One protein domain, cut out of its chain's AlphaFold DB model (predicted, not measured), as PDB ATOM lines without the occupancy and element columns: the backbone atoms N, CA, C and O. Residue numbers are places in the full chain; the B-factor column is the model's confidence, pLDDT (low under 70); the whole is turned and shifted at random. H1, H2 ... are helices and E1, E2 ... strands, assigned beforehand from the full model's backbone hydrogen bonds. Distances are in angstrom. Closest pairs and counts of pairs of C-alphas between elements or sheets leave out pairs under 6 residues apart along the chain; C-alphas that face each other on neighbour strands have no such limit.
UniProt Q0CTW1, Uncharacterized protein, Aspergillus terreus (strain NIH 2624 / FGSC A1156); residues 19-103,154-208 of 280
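Overview. This is residues 19 to 103 and 154 to 208 of the 280 residues of an uncharacterized protein of Aspergillus terreus (strain NIH 2624 / FGSC A1156) (UniProt Q0CTW1). Two long helices, H1 and H6, run side by side the same way; the small two-stranded sheet E1 E2 packs on H1, and the small hairpin E4 E5 packs at the far ends of both helices. The short helix H5 packs on the first residues of H1, 19 to 22, with H3 packed on H5 and H4 farther out, E3 lies near the middle of the whole, and residues 157 to 162 and 195 to 200 stick out as loops. The printed part has 140 residues, with six named helices and five named strands in the order H1 H2 E1 H3 H4 H5 E2 E3 H6 E4 E5; the class is mixed, helices and strands, and both sheets are antiparallel. The whole is compact, with a radius of gyration of the C-alphas of 16.5 A and spans of 44 by 39 by 28 A.

Along the chain. H1, residues 19 to 35, begins at C-alpha 19 (167.211, 166.134, 170.250) and is 23.9 A long. H2 is residues 38 to 41, E1 44 to 47, H3 49 to 52, H4 59 to 65, H5 70 to 76, E2 78 to 81 and E3 97 to 100. H6, residues 169 to 181, begins at C-alpha 169 (174.335, 170.860, 162.348) and is 18.4 A long. E4 is residues 185 to 187 and E5 205 to 207, ending at C-alpha 207 (189.073, 183.919, 172.977).

Arrangement. H1 and H6 touch at a shallow tilt of 30 degrees, the same way; their closest C-alphas, of Cys 21 and Gln 170, are 5.3 A apart. With residues 19 to 22 alone H1 touches H5, closest at Ala 22 and Phe 73, C-alphas 5.7 A apart, at a steep tilt of 41 degrees, the same way. The closest C-alphas of H1 and E2, of Asn 26 and Glu 78, are 5.5 A apart. E1 and E2 are antiparallel, with N 46 and O 79 2.9 A apart, within hydrogen-bond range. H3 touches H5, closest at the C-alphas of Trp 49 and Leu 74, 5.5 A. H4 is close to H3 but not clearly touching, and H2 likewise to H1. E3 pairs with no named strand; its closest C-alpha to E2 is Pro 99, 7.6 A from that of Val 79. In the hairpin E4 and E5, N 206 and O 186 are 2.8 A apart, within hydrogen-bond range. The closest C-alphas of H1 and E4, of Gly 35 and Pro 187, are 4.9 A apart. In H1, H4, H5 and H6 every O i to N i+4 pair is within hydrogen-bond range; H2 and H3 are too short for one.

Size, cuts and confidence. The C-alphas farthest apart, of Glu 40 and Ala 159, are 49.8 A apart. Residues 104 to 153 are not printed, and C-alphas 103 and 154 are 23.6 A apart across the cut. The links E2 to E3 and E4 to E5 are long. The mean pLDDT of the printed part is 87.5; residues 158 to 163 and 190 to 203 are under 70.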
ATOM      1  N   ALA A  19     166.980 166.208 168.810       97.25
ATOM      2  CA  ALA A  19     167.211 166.134 170.250       97.25
ATOM      3  C   ALA A  19     168.707 166.221 170.566       97.25
ATOM      4  O   ALA A  19     169.114 166.947 171.481       97.25
ATOM      5  N   ARG A  20     169.540 165.537 169.776       97.12
ATOM      6  CA  ARG A  20     170.996 165.601 169.920       97.12
ATOM      7  C   ARG A  20     171.535 166.992 169.599       97.12
ATOM      8  O   ARG A  20     172.305 167.533 170.397       97.12
ATOM      9  N   CYS A  21     171.075 167.614 168.513       98.19
ATOM     10  CA  CYS A  21     171.447 168.994 168.189       98.19
ATOM     11  C   CYS A  21     171.014 169.971 169.292       98.19
ATOM     12  O   CYS A  21     171.819 170.790 169.739       98.19
ATOM     13  N   ALA A  22     169.779 169.864 169.795       98.50
ATOM     14  CA  ALA A  22     169.310 170.719 170.886       98.50
ATOM     15  C   ALA A  22     170.138 170.523 172.166       98.50
ATOM     16  O   ALA A  22     170.497 171.501 172.813       98.50
ATOM     17  N   SER A  23     170.510 169.286 172.505       98.50
ATOM     18  CA  SER A  23     171.372 168.986 173.655       98.50
ATOM     19  C   SER A  23     172.737 169.680 173.558       98.50
ATOM     20  O   SER A  23     173.154 170.363 174.501       98.50
ATOM     21  N   PHE A  24     173.413 169.584 172.405       98.50
ATOM     22  CA  PHE A  24     174.701 170.255 172.202       98.50
ATOM     23  C   PHE A  24     174.588 171.776 172.226       98.50
ATOM     24  O   PHE A  24     175.444 172.440 172.813       98.50
ATOM     25  N   TYR A  25     173.534 172.327 171.628       98.62
ATOM     26  CA  TYR A  25     173.258 173.759 171.657       98.62
ATOM     27  C   TYR A  25     172.995 174.257 173.089       98.62
ATOM     28  O   TYR A  25     173.654 175.184 173.564       98.62
ATOM     29  N   ASN A  26     172.099 173.589 173.820       98.62
ATOM     30  CA  ASN A  26     171.714 173.946 175.187       98.62
ATOM     31  C   ASN A  26     172.898 173.878 176.151       98.62
ATOM     32  O   ASN A  26     173.032 174.718 177.039       98.62
ATOM     33  N   ARG A  27     173.808 172.918 175.956       98.38
ATOM     34  CA  ARG A  27     175.051 172.850 176.729       98.38
ATOM     35  C   ARG A  27     175.861 174.145 176.614       98.38
ATOM     36  O   ARG A  27     176.306 174.661 177.638       98.38
ATOM     37  N   ILE A  28     176.011 174.691 175.407       97.94
ATOM     38  CA  ILE A  28     176.730 175.954 175.180       97.94
ATOM     39  C   ILE A  28     176.001 177.116 175.868       97.94
ATOM     40  O   ILE A  28     176.629 177.906 176.577       97.94
ATOM     41  N   ILE A  29     174.675 177.185 175.718       97.81
ATOM     42  CA  ILE A  29     173.835 178.217 176.342       97.81
ATOM     43  C   ILE A  29     173.982 178.216 177.867       97.81
ATOM     44  O   ILE A  29     174.180 179.276 178.464       97.81
ATOM     45  N   ARG A  30     173.958 177.043 178.504       97.62
ATOM     46  CA  ARG A  30     174.144 176.905 179.957       97.62
ATOM     47  C   ARG A  30     175.544 177.323 180.401       97.62
ATOM     48  O   ARG A  30     175.666 178.073 181.364       97.62
ATOM     49  N   ILE A  31     176.587 176.938 179.658       96.44
ATOM     50  CA  ILE A  31     177.965 177.385 179.933       96.44
ATOM     51  C   ILE A  31     178.063 178.917 179.877       96.44
ATOM     52  O   ILE A  31     178.665 179.519 180.768       96.44
ATOM     53  N   SER A  32     177.449 179.557 178.874       93.50
ATOM     54  CA  SER A  32     177.383 181.022 178.792       93.50
ATOM     55  C   SER A  32     176.630 181.624 179.979       93.50
ATOM     56  O   SER A  32     177.086 182.589 180.593       93.50
ATOM     57  N   PHE A  33     175.464 181.066 180.303       94.75
ATOM     58  CA  PHE A  33     174.596 181.569 181.358       94.75
ATOM     59  C   PHE A  33     175.289 181.558 182.725       94.75
ATOM     60  O   PHE A  33     175.333 182.592 183.403       94.75
ATOM     61  N   ASP A  34     175.886 180.421 183.082       94.75
ATOM     62  CA  ASP A  34     176.568 180.225 184.359       94.75
ATOM     63  C   ASP A  34     177.887 181.002 184.410       94.75
ATOM     64  O   ASP A  34     178.139 181.755 185.354       94.75
ATOM     65  N   GLY A  35     178.719 180.881 183.371       91.06
ATOM     66  CA  GLY A  35     180.041 181.505 183.337       91.06
ATOM     67  C   GLY A  35     179.994 183.035 183.342       91.06
ATOM     68  O   GLY A  35     180.856 183.678 183.940       91.06
ATOM     69  N   ASN A  36     178.940 183.622 182.773       89.38
ATOM     70  CA  ASN A  36     178.748 185.075 182.772       89.38
ATOM     71  C   ASN A  36     177.990 185.581 184.002       89.38
ATOM     72  O   ASN A  36     177.776 186.791 184.124       89.38
ATOM     73  N   ARG A  37     177.573 184.671 184.896       90.44
ATOM     74  CA  ARG A  37     176.769 184.953 186.095       90.44
ATOM     75  C   ARG A  37     175.455 185.663 185.774       90.44
ATOM     76  O   ARG A  37     175.048 186.613 186.440       90.44
ATOM     77  N   ARG A  38     174.771 185.216 184.719       89.25
ATOM     78  CA  ARG A  38     173.564 185.890 184.213       89.25
ATOM     79  C   ARG A  38     172.400 185.859 185.202       89.25
ATOM     80  O   ARG A  38     171.672 186.845 185.294       89.25
ATOM     81  N   ALA A  39     172.277 184.796 185.999       92.25
ATOM     82  CA  ALA A  39     171.268 184.704 187.055       92.25
ATOM     83  C   ALA A  39     171.344 185.873 188.059       92.25
ATOM     84  O   ALA A  39     170.313 186.389 188.483       92.25
ATOM     85  N   GLU A  40     172.550 186.357 188.381       90.81
ATOM     86  CA  GLU A  40     172.758 187.497 189.293       90.81
ATOM     87  C   GLU A  40     172.181 188.812 188.729       90.81
ATOM     88  O   GLU A  40     171.922 189.754 189.475       90.81
ATOM     89  N   ARG A  41     171.937 188.871 187.414       84.94
ATOM     90  CA  ARG A  41     171.344 190.016 186.705       84.94
ATOM     91  C   ARG A  41     169.830 189.895 186.521       84.94
ATOM     92  O   ARG A  41     169.229 190.774 185.907       84.94
ATOM     93  N   GLY A  42     169.227 188.809 187.005       90.69
ATOM     94  CA  GLY A  42     167.817 188.495 186.774       90.69
ATOM     95  C   GLY A  42     167.514 187.958 185.371       90.69
ATOM     96  O   GLY A  42     166.343 187.843 185.015       90.69
ATOM     97  N   ASP A  43     168.539 187.627 184.576       93.94
ATOM     98  CA  ASP A  43     168.345 186.869 183.338       93.94
ATOM     99  C   ASP A  43     167.939 185.419 183.699       93.94
ATOM    100  O   ASP A  43     168.321 184.884 184.744       93.94
ATOM    101  N   ARG A  44     167.187 184.757 182.816       96.56
ATOM    102  CA  ARG A  44     166.721 183.370 182.989       96.56
ATOM    103  C   ARG A  44     166.760 182.603 181.671       96.56
ATOM    104  O   ARG A  44     166.779 183.209 180.604       96.56
ATOM    105  N   ILE A  45     166.732 181.277 181.751       97.25
ATOM    106  CA  ILE A  45     166.617 180.403 180.582       97.25
ATOM    107  C   ILE A  45     165.149 180.018 180.386       97.25
ATOM    108  O   ILE A  45     164.466 179.643 181.341       97.25
ATOM    109  N   ILE A  46     164.675 180.120 179.147       96.75
ATOM    110  CA  ILE A  46     163.376 179.611 178.707       96.75
ATOM    111  C   ILE A  46     163.629 178.615 177.581       96.75
ATOM    112  O   ILE A  46     164.420 178.878 176.679       96.75
ATOM    113  N   GLN A  47     162.960 177.473 177.644       97.00
ATOM    114  CA  GLN A  47     162.940 176.491 176.568       97.00
ATOM    115  C   GLN A  47     161.736 176.758 175.659       97.00
ATOM    116  O   GLN A  47     160.713 177.239 176.145       97.00
ATOM    117  N   ASP A  48     161.853 176.387 174.383       97.06
ATOM    118  CA  ASP A  48     160.862 176.571 173.314       97.06
ATOM    119  C   ASP A  48     160.923 177.955 172.657       97.06
ATOM    120  O   ASP A  48     160.337 178.939 173.123       97.06
ATOM    121  N   TRP A  49     161.590 177.998 171.503       97.06
ATOM    122  CA  TRP A  49     161.704 179.180 170.656       97.06
ATOM    123  C   TRP A  49     160.337 179.740 170.237       97.06
ATOM    124  O   TRP A  49     160.154 180.958 170.190       97.06
ATOM    125  N   PHE A  50     159.337 178.886 169.990       96.31
ATOM    126  CA  PHE A  50     158.012 179.346 169.574       96.31
ATOM    127  C   PHE A  50     157.276 180.083 170.690       96.31
ATOM    128  O   PHE A  50     156.509 180.998 170.394       96.31
ATOM    129  N   SER A  51     157.506 179.705 171.952       94.75
ATOM    130  CA  SER A  51     156.887 180.367 173.107       94.75
ATOM    131  C   SER A  51     157.400 181.798 173.287       94.75
ATOM    132  O   SER A  51     156.639 182.706 173.614       94.75
ATOM    133  N   ILE A  52     158.682 182.012 172.993       94.00
ATOM    134  CA  ILE A  52     159.370 183.298 173.129       94.00
ATOM    135  C   ILE A  52     158.897 184.289 172.072       94.00
ATOM    136  O   ILE A  52     158.719 185.473 172.351       94.00
ATOM    137  N   TRP A  53     158.691 183.799 170.851       94.69
ATOM    138  CA  TRP A  53     158.369 184.635 169.703       94.69
ATOM    139  C   TRP A  53     156.898 184.587 169.306       94.69
ATOM    140  O   TRP A  53     156.568 185.092 168.242       94.69
ATOM    141  N   GLN A  54     156.010 184.019 170.125       93.56
ATOM    142  CA  GLN A  54     154.608 183.749 169.774       93.56
ATOM    143  C   GLN A  54     153.862 184.945 169.144       93.56
ATOM    144  O   GLN A  54     153.066 184.750 168.226       93.56
ATOM    145  N   ASP A  55     154.165 186.167 169.593       93.12
ATOM    146  CA  ASP A  55     153.516 187.413 169.169       93.12
ATOM    147  C   ASP A  55     154.260 188.117 168.016       93.12
ATOM    148  O   ASP A  55     153.886 189.210 167.589       93.12
ATOM    149  N   HIS A  56     155.339 187.519 167.499       95.50
ATOM    150  CA  HIS A  56     156.148 188.113 166.441       95.50
ATOM    151  C   HIS A  56     155.428 188.019 165.076       95.50
ATOM    152  O   HIS A  56     154.979 186.934 164.694       95.50
ATOM    153  N   PRO A  57     155.370 189.105 164.271       95.06
ATOM    154  CA  PRO A  57     154.585 189.153 163.027       95.06
ATOM    155  C   PRO A  57     154.890 188.034 162.017       95.06
ATOM    156  O   PRO A  57     153.998 187.545 161.329       95.06
ATOM    157  N   ARG A  58     156.156 187.607 161.953       94.12
ATOM    158  CA  ARG A  58     156.650 186.563 161.038       94.12
ATOM    159  C   ARG A  58     156.401 185.119 161.478       94.12
ATOM    160  O   ARG A  58     156.668 184.205 160.708       94.12
ATOM    161  N   MET A  59     155.870 184.867 162.676       94.75
ATOM    162  CA  MET A  59     155.720 183.487 163.170       94.75
ATOM    163  C   MET A  59     154.856 182.602 162.283       94.75
ATOM    164  O   MET A  59     155.085 181.395 162.197       94.75
ATOM    165  N   ARG A  60     153.843 183.189 161.640       93.25
ATOM    166  CA  ARG A  60     152.970 182.455 160.724       93.25
ATOM    167  C   ARG A  60     153.750 181.911 159.529       93.25
ATOM    168  O   ARG A  60     153.524 180.769 159.159       93.25
ATOM    169  N   GLU A  61     154.652 182.716 158.979       93.00
ATOM    170  CA  GLU A  61     155.507 182.364 157.844       93.00
ATOM    171  C   GLU A  61     156.509 181.275 158.246       93.00
ATOM    172  O   GLU A  61     156.541 180.219 157.623       93.00
ATOM    173  N   CYS A  62     157.196 181.443 159.382       93.06
ATOM    174  CA  CYS A  62     158.080 180.417 159.944       93.06
ATOM    175  C   CYS A  62     157.387 179.050 160.078       93.06
ATOM    176  O   CYS A  62     157.915 178.032 159.646       93.06
ATOM    177  N   ARG A  63     156.163 179.011 160.625       91.75
ATOM    178  CA  ARG A  63     155.399 177.758 160.784       91.75
ATOM    179  C   ARG A  63     154.974 177.111 159.465       91.75
ATOM    180  O   ARG A  63     154.627 175.937 159.480       91.75
ATOM    181  N   GLN A  64     154.912 177.873 158.376       92.06
ATOM    182  CA  GLN A  64     154.535 177.359 157.061       92.06
ATOM    183  C   GLN A  64     155.722 176.740 156.328       92.06
ATOM    184  O   GLN A  64     155.518 175.780 155.592       92.06
ATOM    185  N   ILE A  65     156.926 177.283 156.527       92.44
ATOM    186  CA  ILE A  65     158.115 176.860 155.780       92.44
ATOM    187  C   ILE A  65     159.002 175.878 156.551       92.44
ATOM    188  O   ILE A  65     159.758 175.138 155.934       92.44
ATOM    189  N   PHE A  66     158.946 175.863 157.888       94.88
ATOM    190  CA  PHE A  66     159.826 174.997 158.670       94.88
ATOM    191  C   PHE A  66     159.423 173.526 158.515       94.88
ATOM    192  O   PHE A  66     158.275 173.177 158.814       94.88
ATOM    193  N   PRO A  67     160.356 172.653 158.096       94.62
ATOM    194  CA  PRO A  67     160.085 171.233 157.943       94.62
ATOM    195  C   PRO A  67     159.891 170.569 159.309       94.62
ATOM    196  O   PRO A  67     160.340 171.076 160.343       94.62
ATOM    197  N   GLU A  68     159.229 169.409 159.312       93.50
ATOM    198  CA  GLU A  68     158.837 168.716 160.546       93.50
ATOM    199  C   GLU A  68     160.014 168.491 161.503       93.50
ATOM    200  O   GLU A  68     159.870 168.944 162.634       93.50
ATOM    201  N   PRO A  69     161.193 167.968 161.097       93.81
ATOM    202  CA  PRO A  69     162.271 167.681 162.048       93.81
ATOM    203  C   PRO A  69     162.878 168.940 162.685       93.81
ATOM    204  O   PRO A  69     163.361 168.904 163.820       93.81
ATOM    205  N   PHE A  70     162.800 170.089 162.006       96.19
ATOM    206  CA  PHE A  70     163.306 171.357 162.532       96.19
ATOM    207  C   PHE A  70     162.438 171.891 163.685       96.19
ATOM    208  O   PHE A  70     162.942 172.513 164.622       96.19
ATOM    209  N   ILE A  71     161.135 171.594 163.686       96.50
ATOM    210  CA  ILE A  71     160.200 172.068 164.716       96.50
ATOM    211  C   ILE A  71     160.517 171.476 166.108       96.50
ATOM    212  O   ILE A  71     160.615 172.256 167.062       96.50
ATOM    213  N   PRO A  72     160.699 170.150 166.295       97.06
ATOM    214  CA  PRO A  72     161.158 169.570 167.552       97.06
ATOM    215  C   PRO A  72     162.491 170.130 168.037       97.06
ATOM    216  O   PRO A  72     162.652 170.292 169.245       97.06
ATOM    217  N   PHE A  73     163.429 170.447 167.139       97.94
ATOM    218  CA  PHE A  73     164.682 171.103 167.519       97.94
ATOM    219  C   PHE A  73     164.396 172.480 168.138       97.94
ATOM    220  O   PHE A  73     164.763 172.728 169.286       97.94
ATOM    221  N   LEU A  74     163.630 173.332 167.447       98.06
ATOM    222  CA  LEU A  74     163.253 174.671 167.926       98.06
ATOM    223  C   LEU A  74     162.444 174.665 169.237       98.06
ATOM    224  O   LEU A  74     162.533 175.600 170.033       98.06
ATOM    225  N   LYS A  75     161.671 173.609 169.504       98.06
ATOM    226  CA  LYS A  75     160.968 173.432 170.789       98.06
ATOM    227  C   LYS A  75     161.891 173.023 171.938       98.06
ATOM    228  O   LYS A  75     161.544 173.209 173.101       98.06
ATOM    229  N   GLN A  76     163.035 172.420 171.632       98.31
ATOM    230  CA  GLN A  76     163.973 171.904 172.629       98.31
ATOM    231  C   GLN A  76     165.110 172.869 172.951       98.31
ATOM    232  O   GLN A  76     165.713 172.742 174.016       98.31
ATOM    233  N   VAL A  77     165.401 173.830 172.072       97.81
ATOM    234  CA  VAL A  77     166.449 174.817 172.334       97.81
ATOM    235  C   VAL A  77     166.098 175.744 173.498       97.81
ATOM    236  O   VAL A  77     164.946 176.134 173.710       97.81
ATOM    237  N   GLU A  78     167.131 176.100 174.244       98.19
ATOM    238  CA  GLU A  78     167.119 177.031 175.359       98.19
ATOM    239  C   GLU A  78     167.552 178.420 174.903       98.19
ATOM    240  O   GLU A  78     168.552 178.594 174.213       98.19
ATOM    241  N   VAL A  79     166.830 179.442 175.341       96.88
ATOM    242  CA  VAL A  79     167.132 180.836 175.035       96.88
ATOM    243  C   VAL A  79     167.236 181.608 176.338       96.88
ATOM    244  O   VAL A  79     166.389 181.508 177.228       96.88
ATOM    245  N   ILE A  80     168.287 182.413 176.443       95.56
ATOM    246  CA  ILE A  80     168.483 183.314 177.573       95.56
ATOM    247  C   ILE A  80     167.619 184.551 177.342       95.56
ATOM    248  O   ILE A  80     167.741 185.219 176.314       95.56
ATOM    249  N   VAL A  81     166.780 184.888 178.315       95.12
ATOM    250  CA  VAL A  81     165.973 186.108 178.311       95.12
ATOM    251  C   VAL A  81     166.331 186.995 179.496       95.12
ATOM    252  O   VAL A  81     166.735 186.511 180.553       95.12
ATOM    253  N   ASP A  82     166.174 188.302 179.320       92.62
ATOM    254  CA  ASP A  82     166.363 189.273 180.393       92.62
ATOM    255  C   ASP A  82     165.179 189.317 181.375       92.62
ATOM    256  O   ASP A  82     164.159 188.642 181.202       92.62
ATOM    257  N   GLN A  83     165.294 190.160 182.403       92.00
ATOM    258  CA  GLN A  83     164.237 190.408 183.395       92.00
ATOM    259  C   GLN A  83     162.889 190.859 182.794       92.00
ATOM    260  O   GLN A  83     161.845 190.698 183.422       92.00
ATOM    261  N   ASN A  84     162.892 191.399 181.571       91.62
ATOM    262  CA  ASN A  84     161.701 191.814 180.831       91.62
ATOM    263  C   ASN A  84     161.250 190.746 179.819       91.62
ATOM    264  O   ASN A  84     160.435 191.036 178.945       91.62
ATOM    265  N   SER A  85     161.777 189.521 179.919       89.56
ATOM    266  CA  SER A  85     161.548 188.407 178.990       89.56
ATOM    267  C   SER A  85     161.978 188.690 177.547       89.56
ATOM    268  O   SER A  85     161.451 188.086 176.617       89.56
ATOM    269  N   ARG A  86     162.946 189.590 177.338       91.38
ATOM    270  CA  ARG A  86     163.510 189.860 176.009       91.38
ATOM    271  C   ARG A  86     164.695 188.932 175.735       91.38
ATOM    272  O   ARG A  86     165.590 188.859 176.580       91.38
ATOM    273  N   PRO A  87     164.759 188.272 174.568       92.19
ATOM    274  CA  PRO A  87     165.878 187.400 174.216       92.19
ATOM    275  C   PRO A  87     167.227 188.127 174.168       92.19
ATOM    276  O   PRO A  87     167.350 189.223 173.613       92.19
ATOM    277  N   ARG A  88     168.262 187.495 174.728       89.00
ATOM    278  CA  ARG A  88     169.660 187.931 174.634       89.00
ATOM    279  C   ARG A  88     170.273 187.379 173.349       89.00
ATOM    280  O   ARG A  88     170.693 186.233 173.316       89.00
ATOM    281  N   MET A  89     170.333 188.203 172.306       79.44
ATOM    282  CA  MET A  89     170.732 187.757 170.963       79.44
ATOM    283  C   MET A  89     172.218 187.933 170.632       79.44
ATOM    284  O   MET A  89     172.671 187.393 169.645       79.44
ATOM    285  N   ARG A  90     173.011 188.690 171.390       77.00
ATOM    286  CA  ARG A  90     174.378 189.025 170.930       77.00
ATOM    287  C   ARG A  90     175.460 188.152 171.531       77.00
ATOM    288  O   ARG A  90     176.500 187.927 170.944       77.00
ATOM    289  N   ASP A  91     175.255 187.709 172.753       76.44
ATOM    290  CA  ASP A  91     176.353 187.339 173.638       76.44
ATOM    291  C   ASP A  91     176.105 185.994 174.339       76.44
ATOM    292  O   ASP A  91     176.784 185.646 175.306       76.44
ATOM    293  N   ALA A  92     175.108 185.249 173.856       85.19
ATOM    294  CA  ALA A  92     174.588 184.044 174.489       85.19
ATOM    295  C   ALA A  92     175.205 182.738 173.966       85.19
ATOM    296  O   ALA A  92     175.359 181.815 174.757       85.19
ATOM    297  N   LEU A  93     175.563 182.638 172.677       92.19
ATOM    298  CA  LEU A  93     176.069 181.383 172.105       92.19
ATOM    299  C   LEU A  93     177.593 181.273 172.216       92.19
ATOM    300  O   LEU A  93     178.078 180.613 173.122       92.19
ATOM    301  N   VAL A  94     178.354 181.927 171.336       90.62
ATOM    302  CA  VAL A  94     179.831 181.973 171.389       90.62
ATOM    303  C   VAL A  94     180.334 183.330 170.891       90.62
ATOM    304  O   VAL A  94     179.545 184.168 170.471       90.62
ATOM    305  N   GLN A  95     181.648 183.574 170.918       85.38
ATOM    306  CA  GLN A  95     182.207 184.889 170.571       85.38
ATOM    307  C   GLN A  95     181.763 185.401 169.186       85.38
ATOM    308  O   GLN A  95     181.418 186.570 169.052       85.38
ATOM    309  N   HIS A  96     181.762 184.536 168.169       86.94
ATOM    310  CA  HIS A  96     181.552 184.922 166.768       86.94
ATOM    311  C   HIS A  96     180.155 184.585 166.223       86.94
ATOM    312  O   HIS A  96     179.854 184.944 165.087       86.94
ATOM    313  N   LEU A  97     179.297 183.926 167.010       91.69
ATOM    314  CA  LEU A  97     177.936 183.564 166.609       91.69
ATOM    315  C   LEU A  97     176.923 183.986 167.671       91.69
ATOM    316  O   LEU A  97     177.098 183.727 168.863       91.69
ATOM    317  N   GLU A  98     175.842 184.591 167.204       92.00
ATOM    318  CA  GLU A  98     174.613 184.838 167.947       92.00
ATOM    319  C   GLU A  98     173.881 183.502 168.228       92.00
ATOM    320  O   GLU A  98     174.097 182.515 167.516       92.00
ATOM    321  N   PRO A  99     173.027 183.414 169.270       94.19
ATOM    322  CA  PRO A  99     172.145 182.273 169.455       94.19
ATOM    323  C   PRO A  99     171.129 182.206 168.314       94.19
ATOM    324  O   PRO A  99     171.115 183.036 167.405       94.19
ATOM    325  N   ILE A 100     170.267 181.196 168.383       95.75
ATOM    326  CA  ILE A 100     169.277 180.930 167.355       95.75
ATOM    327  C   ILE A 100     168.487 182.191 166.981       95.75
ATOM    328  O   ILE A 100     167.969 182.894 167.851       95.75
ATOM    329  N   SER A 101     168.445 182.487 165.683       95.00
ATOM    330  CA  SER A 101     167.920 183.740 165.143       95.00
ATOM    331  C   SER A 101     166.461 184.007 165.532       95.00
ATOM    332  O   SER A 101     165.669 183.097 165.788       95.00
ATOM    333  N   SER A 102     166.082 185.286 165.555       94.31
ATOM    334  CA  SER A 102     164.674 185.685 165.657       94.31
ATOM    335  C   SER A 102     163.915 185.329 164.368       94.31
ATOM    336  O   SER A 102     164.550 185.122 163.332       94.31
ATOM    337  N   PRO A 103     162.569 185.318 164.377       95.00
ATOM    338  CA  PRO A 103     161.794 185.002 163.178       95.00
ATOM    339  C   PRO A 103     162.118 185.914 161.986       95.00
ATOM    340  O   PRO A 103     162.235 185.436 160.868       95.00
ATOM    341  N   TYR A 154     179.860 187.161 150.306       76.50
ATOM    342  CA  TYR A 154     180.639 187.063 149.068       76.50
ATOM    343  C   TYR A 154     181.324 185.705 148.876       76.50
ATOM    344  O   TYR A 154     181.793 185.413 147.782       76.50
ATOM    345  N   TYR A 155     181.389 184.875 149.921       73.25
ATOM    346  CA  TYR A 155     181.897 183.503 149.822       73.25
ATOM    347  C   TYR A 155     180.814 182.494 149.437       73.25
ATOM    348  O   TYR A 155     181.105 181.299 149.327       73.25
ATOM    349  N   PHE A 156     179.572 182.946 149.244       72.88
ATOM    350  CA  PHE A 156     178.520 182.098 148.713       72.88
ATOM    351  C   PHE A 156     178.657 182.005 147.190       72.88
ATOM    352  O   PHE A 156     178.109 182.813 146.445       72.88
ATOM    353  N   ASP A 157     179.437 181.024 146.737       71.50
ATOM    354  CA  ASP A 157     179.583 180.697 145.322       71.50
ATOM    355  C   ASP A 157     178.736 179.463 144.980       71.50
ATOM    356  O   ASP A 157     179.066 178.333 145.349       71.50
ATOM    357  N   THR A 158     177.634 179.679 144.265       67.50
ATOM    358  CA  THR A 158     176.769 178.598 143.773       67.50
ATOM    359  C   THR A 158     177.420 177.787 142.653       67.50
ATOM    360  O   THR A 158     176.995 176.660 142.403       67.50
ATOM    361  N   ALA A 159     178.463 178.311 142.001       68.25
ATOM    362  CA  ALA A 159     179.193 177.613 140.948       68.25
ATOM    363  C   ALA A 159     180.293 176.683 141.489       68.25
ATOM    364  O   ALA A 159     180.773 175.826 140.748       68.25
ATOM    365  N   ASN A 160     180.680 176.816 142.765       67.50
ATOM    366  CA  ASN A 160     181.752 176.031 143.381       67.50
ATOM    367  C   ASN A 160     181.356 175.485 144.763       67.50
ATOM    368  O   ASN A 160     181.979 175.770 145.789       67.50
ATOM    369  N   ILE A 161     180.299 174.671 144.775       65.31
ATOM    370  CA  ILE A 161     179.755 174.031 145.983       65.31
ATOM    371  C   ILE A 161     180.798 173.128 146.669       65.31
ATOM    372  O   ILE A 161     180.795 173.019 147.894       65.31
ATOM    373  N   GLU A 162     181.723 172.534 145.907       69.69
ATOM    374  CA  GLU A 162     182.775 171.651 146.433       69.69
ATOM    375  C   GLU A 162     183.777 172.375 147.342       69.69
ATOM    376  O   GLU A 162     184.309 171.769 148.271       69.69
ATOM    377  N   ALA A 163     184.019 173.672 147.123       69.69
ATOM    378  CA  ALA A 163     184.955 174.441 147.943       69.69
ATOM    379  C   ALA A 163     184.429 174.714 149.363       69.69
ATOM    380  O   ALA A 163     185.226 174.924 150.276       69.69
ATOM    381  N   ASN A 164     183.106 174.708 149.555       73.06
ATOM    382  CA  ASN A 164     182.446 174.970 150.835       73.06
ATOM    383  C   ASN A 164     181.266 174.002 151.022       73.06
ATOM    384  O   ASN A 164     180.113 174.410 150.870       73.06
ATOM    385  N   PRO A 165     181.508 172.719 151.328       85.31
ATOM    386  CA  PRO A 165     180.435 171.738 151.439       85.31
ATOM    387  C   PRO A 165     179.477 172.072 152.590       85.31
ATOM    388  O   PRO A 165     179.854 172.705 153.581       85.31
ATOM    389  N   TRP A 166     178.224 171.652 152.441       91.12
ATOM    390  CA  TRP A 166     177.274 171.591 153.548       91.12
ATOM    391  C   TRP A 166     177.661 170.462 154.506       91.12
ATOM    392  O   TRP A 166     178.266 169.471 154.092       91.12
ATOM    393  N   TYR A 167     177.345 170.613 155.789       93.88
ATOM    394  CA  TYR A 167     177.678 169.625 156.816       93.88
ATOM    395  C   TYR A 167     176.591 169.547 157.897       93.88
ATOM    396  O   TYR A 167     175.827 170.500 158.058       93.88
ATOM    397  N   PRO A 168     176.486 168.442 158.657       96.19
ATOM    398  CA  PRO A 168     175.463 168.305 159.691       96.19
ATOM    399  C   PRO A 168     175.534 169.416 160.751       96.19
ATOM    400  O   PRO A 168     176.619 169.784 161.213       96.19
ATOM    401  N   LEU A 169     174.379 169.913 161.218       97.12
ATOM    402  CA  LEU A 169     174.335 170.860 162.348       97.12
ATOM    403  C   LEU A 169     175.025 170.284 163.593       97.12
ATOM    404  O   LEU A 169     175.670 171.010 164.351       97.12
ATOM    405  N   GLN A 170     174.894 168.975 163.799       96.88
ATOM    406  CA  GLN A 170     175.527 168.275 164.907       96.88
ATOM    407  C   GLN A 170     177.042 168.506 164.923       96.88
ATOM    408  O   GLN A 170     177.570 168.899 165.961       96.88
ATOM    409  N   ASP A 171     177.719 168.367 163.781       96.12
ATOM    410  CA  ASP A 171     179.167 168.563 163.656       96.12
ATOM    411  C   ASP A 171     179.583 169.986 164.029       96.12
ATOM    412  O   ASP A 171     180.597 170.187 164.704       96.12
ATOM    413  N   LEU A 172     178.801 170.993 163.617       96.50
ATOM    414  CA  LEU A 172     179.041 172.381 164.011       96.50
ATOM    415  C   LEU A 172     179.016 172.520 165.534       96.50
ATOM    416  O   LEU A 172     179.934 173.079 166.136       96.50
ATOM    417  N   LEU A 173     177.946 172.028 166.155       97.94
ATOM    418  CA  LEU A 173     177.711 172.174 167.587       97.94
ATOM    419  C   LEU A 173     178.706 171.347 168.413       97.94
ATOM    420  O   LEU A 173     179.164 171.821 169.455       97.94
ATOM    421  N   GLU A 174     179.090 170.158 167.948       97.31
ATOM    422  CA  GLU A 174     180.148 169.336 168.545       97.31
ATOM    423  C   GLU A 174     181.495 170.062 168.494       97.31
ATOM    424  O   GLU A 174     182.175 170.163 169.518       97.31
ATOM    425  N   ARG A 175     181.854 170.666 167.352       95.94
ATOM    426  CA  ARG A 175     183.078 171.477 167.229       95.94
ATOM    427  C   ARG A 175     183.063 172.683 168.162       95.94
ATOM    428  O   ARG A 175     184.066 172.944 168.821       95.94
ATOM    429  N   LEU A 176     181.944 173.404 168.257       96.62
ATOM    430  CA  LEU A 176     181.817 174.534 169.184       96.62
ATOM    431  C   LEU A 176     181.979 174.089 170.644       96.62
ATOM    432  O   LEU A 176     182.715 174.729 171.397       96.62
ATOM    433  N   ASN A 177     181.360 172.970 171.033       97.56
ATOM    434  CA  ASN A 177     181.553 172.387 172.360       97.56
ATOM    435  C   ASN A 177     183.018 171.990 172.593       97.56
ATOM    436  O   ASN A 177     183.569 172.348 173.629       97.56
ATOM    437  N   ALA A 178     183.676 171.343 171.629       95.19
ATOM    438  CA  ALA A 178     185.084 170.968 171.738       95.19
ATOM    439  C   ALA A 178     185.996 172.196 171.923       95.19
ATOM    440  O   ALA A 178     186.891 172.178 172.766       95.19
ATOM    441  N   ILE A 179     185.743 173.294 171.198       92.69
ATOM    442  CA  ILE A 179     186.465 174.571 171.359       92.69
ATOM    443  C   ILE A 179     186.296 175.120 172.788       92.69
ATOM    444  O   ILE A 179     187.258 175.600 173.399       92.69
ATOM    445  N   ILE A 180     185.091 175.040 173.350       94.62
ATOM    446  CA  ILE A 180     184.827 175.457 174.733       94.62
ATOM    447  C   ILE A 180     185.533 174.528 175.732       94.62
ATOM    448  O   ILE A 180     186.182 175.011 176.658       94.62
ATOM    449  N   GLU A 181     185.472 173.210 175.529       94.06
ATOM    450  CA  GLU A 181     186.090 172.199 176.399       94.06
ATOM    451  C   GLU A 181     187.606 172.359 176.500       94.06
ATOM    452  O   GLU A 181     188.165 172.319 177.598       94.06
ATOM    453  N   VAL A 182     188.282 172.622 175.378       91.00
ATOM    454  CA  VAL A 182     189.728 172.899 175.385       91.00
ATOM    455  C   VAL A 182     190.054 174.287 175.943       91.00
ATOM    456  O   VAL A 182     191.219 174.680 175.998       91.00
ATOM    457  N   GLY A 183     189.043 175.061 176.349       89.06
ATOM    458  CA  GLY A 183     189.182 176.371 176.971       89.06
ATOM    459  C   GLY A 183     189.659 177.449 176.008       89.06
ATOM    460  O   GLY A 183     190.322 178.391 176.457       89.06
ATOM    461  N   LYS A 184     189.385 177.290 174.707       89.38
ATOM    462  CA  LYS A 184     189.620 178.323 173.693       89.38
ATOM    463  C   LYS A 184     188.591 179.428 173.792       89.38
ATOM    464  O   LYS A 184     188.966 180.592 173.733       89.38
ATOM    465  N   TYR A 185     187.327 179.055 173.959       91.75
ATOM    466  CA  TYR A 185     186.242 179.984 174.250       91.75
ATOM    467  C   TYR A 185     185.926 179.903 175.730       91.75
ATOM    468  O   TYR A 185     185.665 178.817 176.249       91.75
ATOM    469  N   ARG A 186     185.984 181.043 176.416       90.62
ATOM    470  CA  ARG A 186     185.702 181.111 177.849       90.62
ATOM    471  C   ARG A 186     184.619 182.138 178.124       90.62
ATOM    472  O   ARG A 186     184.773 183.274 177.684       90.62
ATOM    473  N   PRO A 187     183.548 181.775 178.843       90.44
ATOM    474  CA  PRO A 187     182.585 182.763 179.293       90.44
ATOM    475  C   PRO A 187     183.266 183.728 180.272       90.44
ATOM    476  O   PRO A 187     184.104 183.321 181.084       90.44
ATOM    477  N   VAL A 188     182.933 185.011 180.166       86.31
ATOM    478  CA  VAL A 188     183.538 186.081 180.962       86.31
ATOM    479  C   VAL A 188     182.481 186.650 181.903       86.31
ATOM    480  O   VAL A 188     181.466 187.174 181.430       86.31
ATOM    481  N   PRO A 189     182.702 186.605 183.232       82.81
ATOM    482  CA  PRO A 189     181.790 187.212 184.187       82.81
ATOM    483  C   PRO A 189     181.541 188.679 183.854       82.81
ATOM    484  O   PRO A 189     182.472 189.448 183.590       82.81
ATOM    485  N   PHE A 190     180.278 189.087 183.897       69.38
ATOM    486  CA  PHE A 190     179.922 190.477 183.663       69.38
ATOM    487  C   PHE A 190     180.680 191.410 184.626       69.38
ATOM    488  O   PHE A 190     180.775 191.140 185.821       69.38
ATOM    489  N   GLY A 191     181.236 192.506 184.102       65.06
ATOM    490  CA  GLY A 191     182.013 193.471 184.892       65.06
ATOM    491  C   GLY A 191     183.460 193.065 185.194       65.06
ATOM    492  O   GLY A 191     184.157 193.819 185.868       65.06
ATOM    493  N   SER A 192     183.935 191.917 184.695       67.50
ATOM    494  CA  SER A 192     185.339 191.497 184.857       67.50
ATOM    495  C   SER A 192     186.295 192.043 183.786       67.50
ATOM    496  O   SER A 192     187.508 192.011 183.987       67.50
ATOM    497  N   VAL A 193     185.780 192.587 182.678       59.09
ATOM    498  CA  VAL A 193     186.611 193.166 181.613       59.09
ATOM    499  C   VAL A 193     187.036 194.587 181.996       59.09
ATOM    500  O   VAL A 193     186.209 195.496 182.078       59.09
ATOM    501  N   GLN A 194     188.340 194.786 182.201       51.09
ATOM    502  CA  GLN A 194     188.958 196.109 182.122       51.09
ATOM    503  C   GLN A 194     188.832 196.605 180.679       51.09
ATOM    504  O   GLN A 194     189.401 195.985 179.792       51.09
ATOM    505  N   ASN A 195     188.069 197.687 180.478       44.22
ATOM    506  CA  ASN A 195     188.001 198.539 179.283       44.22
ATOM    507  C   ASN A 195     188.954 198.133 178.141       44.22
ATOM    508  O   ASN A 195     190.063 198.660 178.061       44.22
ATOM    509  N   ASP A 196     188.511 197.256 177.236       50.44
ATOM    510  CA  ASP A 196     189.105 197.198 175.904       50.44
ATOM    511  C   ASP A 196     188.480 198.342 175.083       50.44
ATOM    512  O   ASP A 196     187.280 198.296 174.791       50.44
ATOM    513  N   PRO A 197     189.243 199.396 174.732       43.44
ATOM    514  CA  PRO A 197     188.733 200.526 173.960       43.44
ATOM    515  C   PRO A 197     188.289 200.144 172.538       43.44
ATOM    516  O   PRO A 197     187.631 200.951 171.883       43.44
ATOM    517  N   LEU A 198     188.619 198.937 172.060       43.34
ATOM    518  CA  LEU A 198     188.152 198.397 170.780       43.34
ATOM    519  C   LEU A 198     186.875 197.551 170.918       43.34
ATOM    520  O   LEU A 198     186.188 197.326 169.920       43.34
ATOM    521  N   SER A 199     186.503 197.125 172.132       50.75
ATOM    522  CA  SER A 199     185.277 196.363 172.382       50.75
ATOM    523  C   SER A 199     184.186 197.291 172.928       50.75
ATOM    524  O   SER A 199     183.989 197.438 174.133       50.75
ATOM    525  N   ALA A 200     183.428 197.930 172.037       43.16
ATOM    526  CA  ALA A 200     182.291 198.774 172.430       43.16
ATOM    527  C   ALA A 200     181.154 197.994 173.137       43.16
ATOM    528  O   ALA A 200     180.197 198.599 173.615       43.16
ATOM    529  N   ASN A 201     181.244 196.662 173.220       53.19
ATOM    530  CA  ASN A 201     180.302 195.799 173.922       53.19
ATOM    531  C   ASN A 201     181.062 194.831 174.829       53.19
ATOM    532  O   ASN A 201     182.068 194.259 174.424       53.19
ATOM    533  N   ILE A 202     180.541 194.634 176.041       54.59
ATOM    534  CA  ILE A 202     181.040 193.688 177.044       54.59
ATOM    535  C   ILE A 202     181.080 192.293 176.412       54.59
ATOM    536  O   ILE A 202     180.043 191.636 176.276       54.59
ATOM    537  N   ALA A 203     182.269 191.861 175.986       63.12
ATOM    538  CA  ALA A 203     182.476 190.541 175.417       63.12
ATOM    539  C   ALA A 203     182.261 189.504 176.524       63.12
ATOM    540  O   ALA A 203     183.086 189.302 177.407       63.12
ATOM    541  N   CYS A 204     181.099 188.869 176.485       77.50
ATOM    542  CA  CYS A 204     180.698 187.779 177.370       77.50
ATOM    543  C   CYS A 204     181.421 186.457 177.070       77.50
ATOM    544  O   CYS A 204     181.165 185.450 177.721       77.50
ATOM    545  N   TRP A 205     182.293 186.465 176.064       86.44
ATOM    546  CA  TRP A 205     183.150 185.368 175.662       86.44
ATOM    547  C   TRP A 205     184.541 185.922 175.361       86.44
ATOM    548  O   TRP A 205     184.678 186.833 174.546       86.44
ATOM    549  N   ASP A 206     185.554 185.348 175.995       86.06
ATOM    550  CA  ASP A 206     186.962 185.571 175.698       86.06
ATOM    551  C   ASP A 206     187.474 184.471 174.765       86.06
ATOM    552  O   ASP A 206     187.068 183.303 174.865       86.06
ATOM    553  N   VAL A 207     188.383 184.849 173.867       86.56
ATOM    554  CA  VAL A 207     189.073 183.919 172.977       86.56
ATOM    555  C   VAL A 207     190.528 183.858 173.334       86.56
ATOM    556  O   VAL A 207     191.322 184.741 173.032       86.56
ATOM    557  N   VAL A 208     190.869 182.730 173.937       85.62
ATOM    558  CA  VAL A 208     192.192 182.461 174.460       85.62
ATOM    559  C   VAL A 208     193.129 182.141 173.292       85.62
ATOM    560  O   VAL A 208     193.013 181.065 172.681       85.62
TER     561      VAL A 208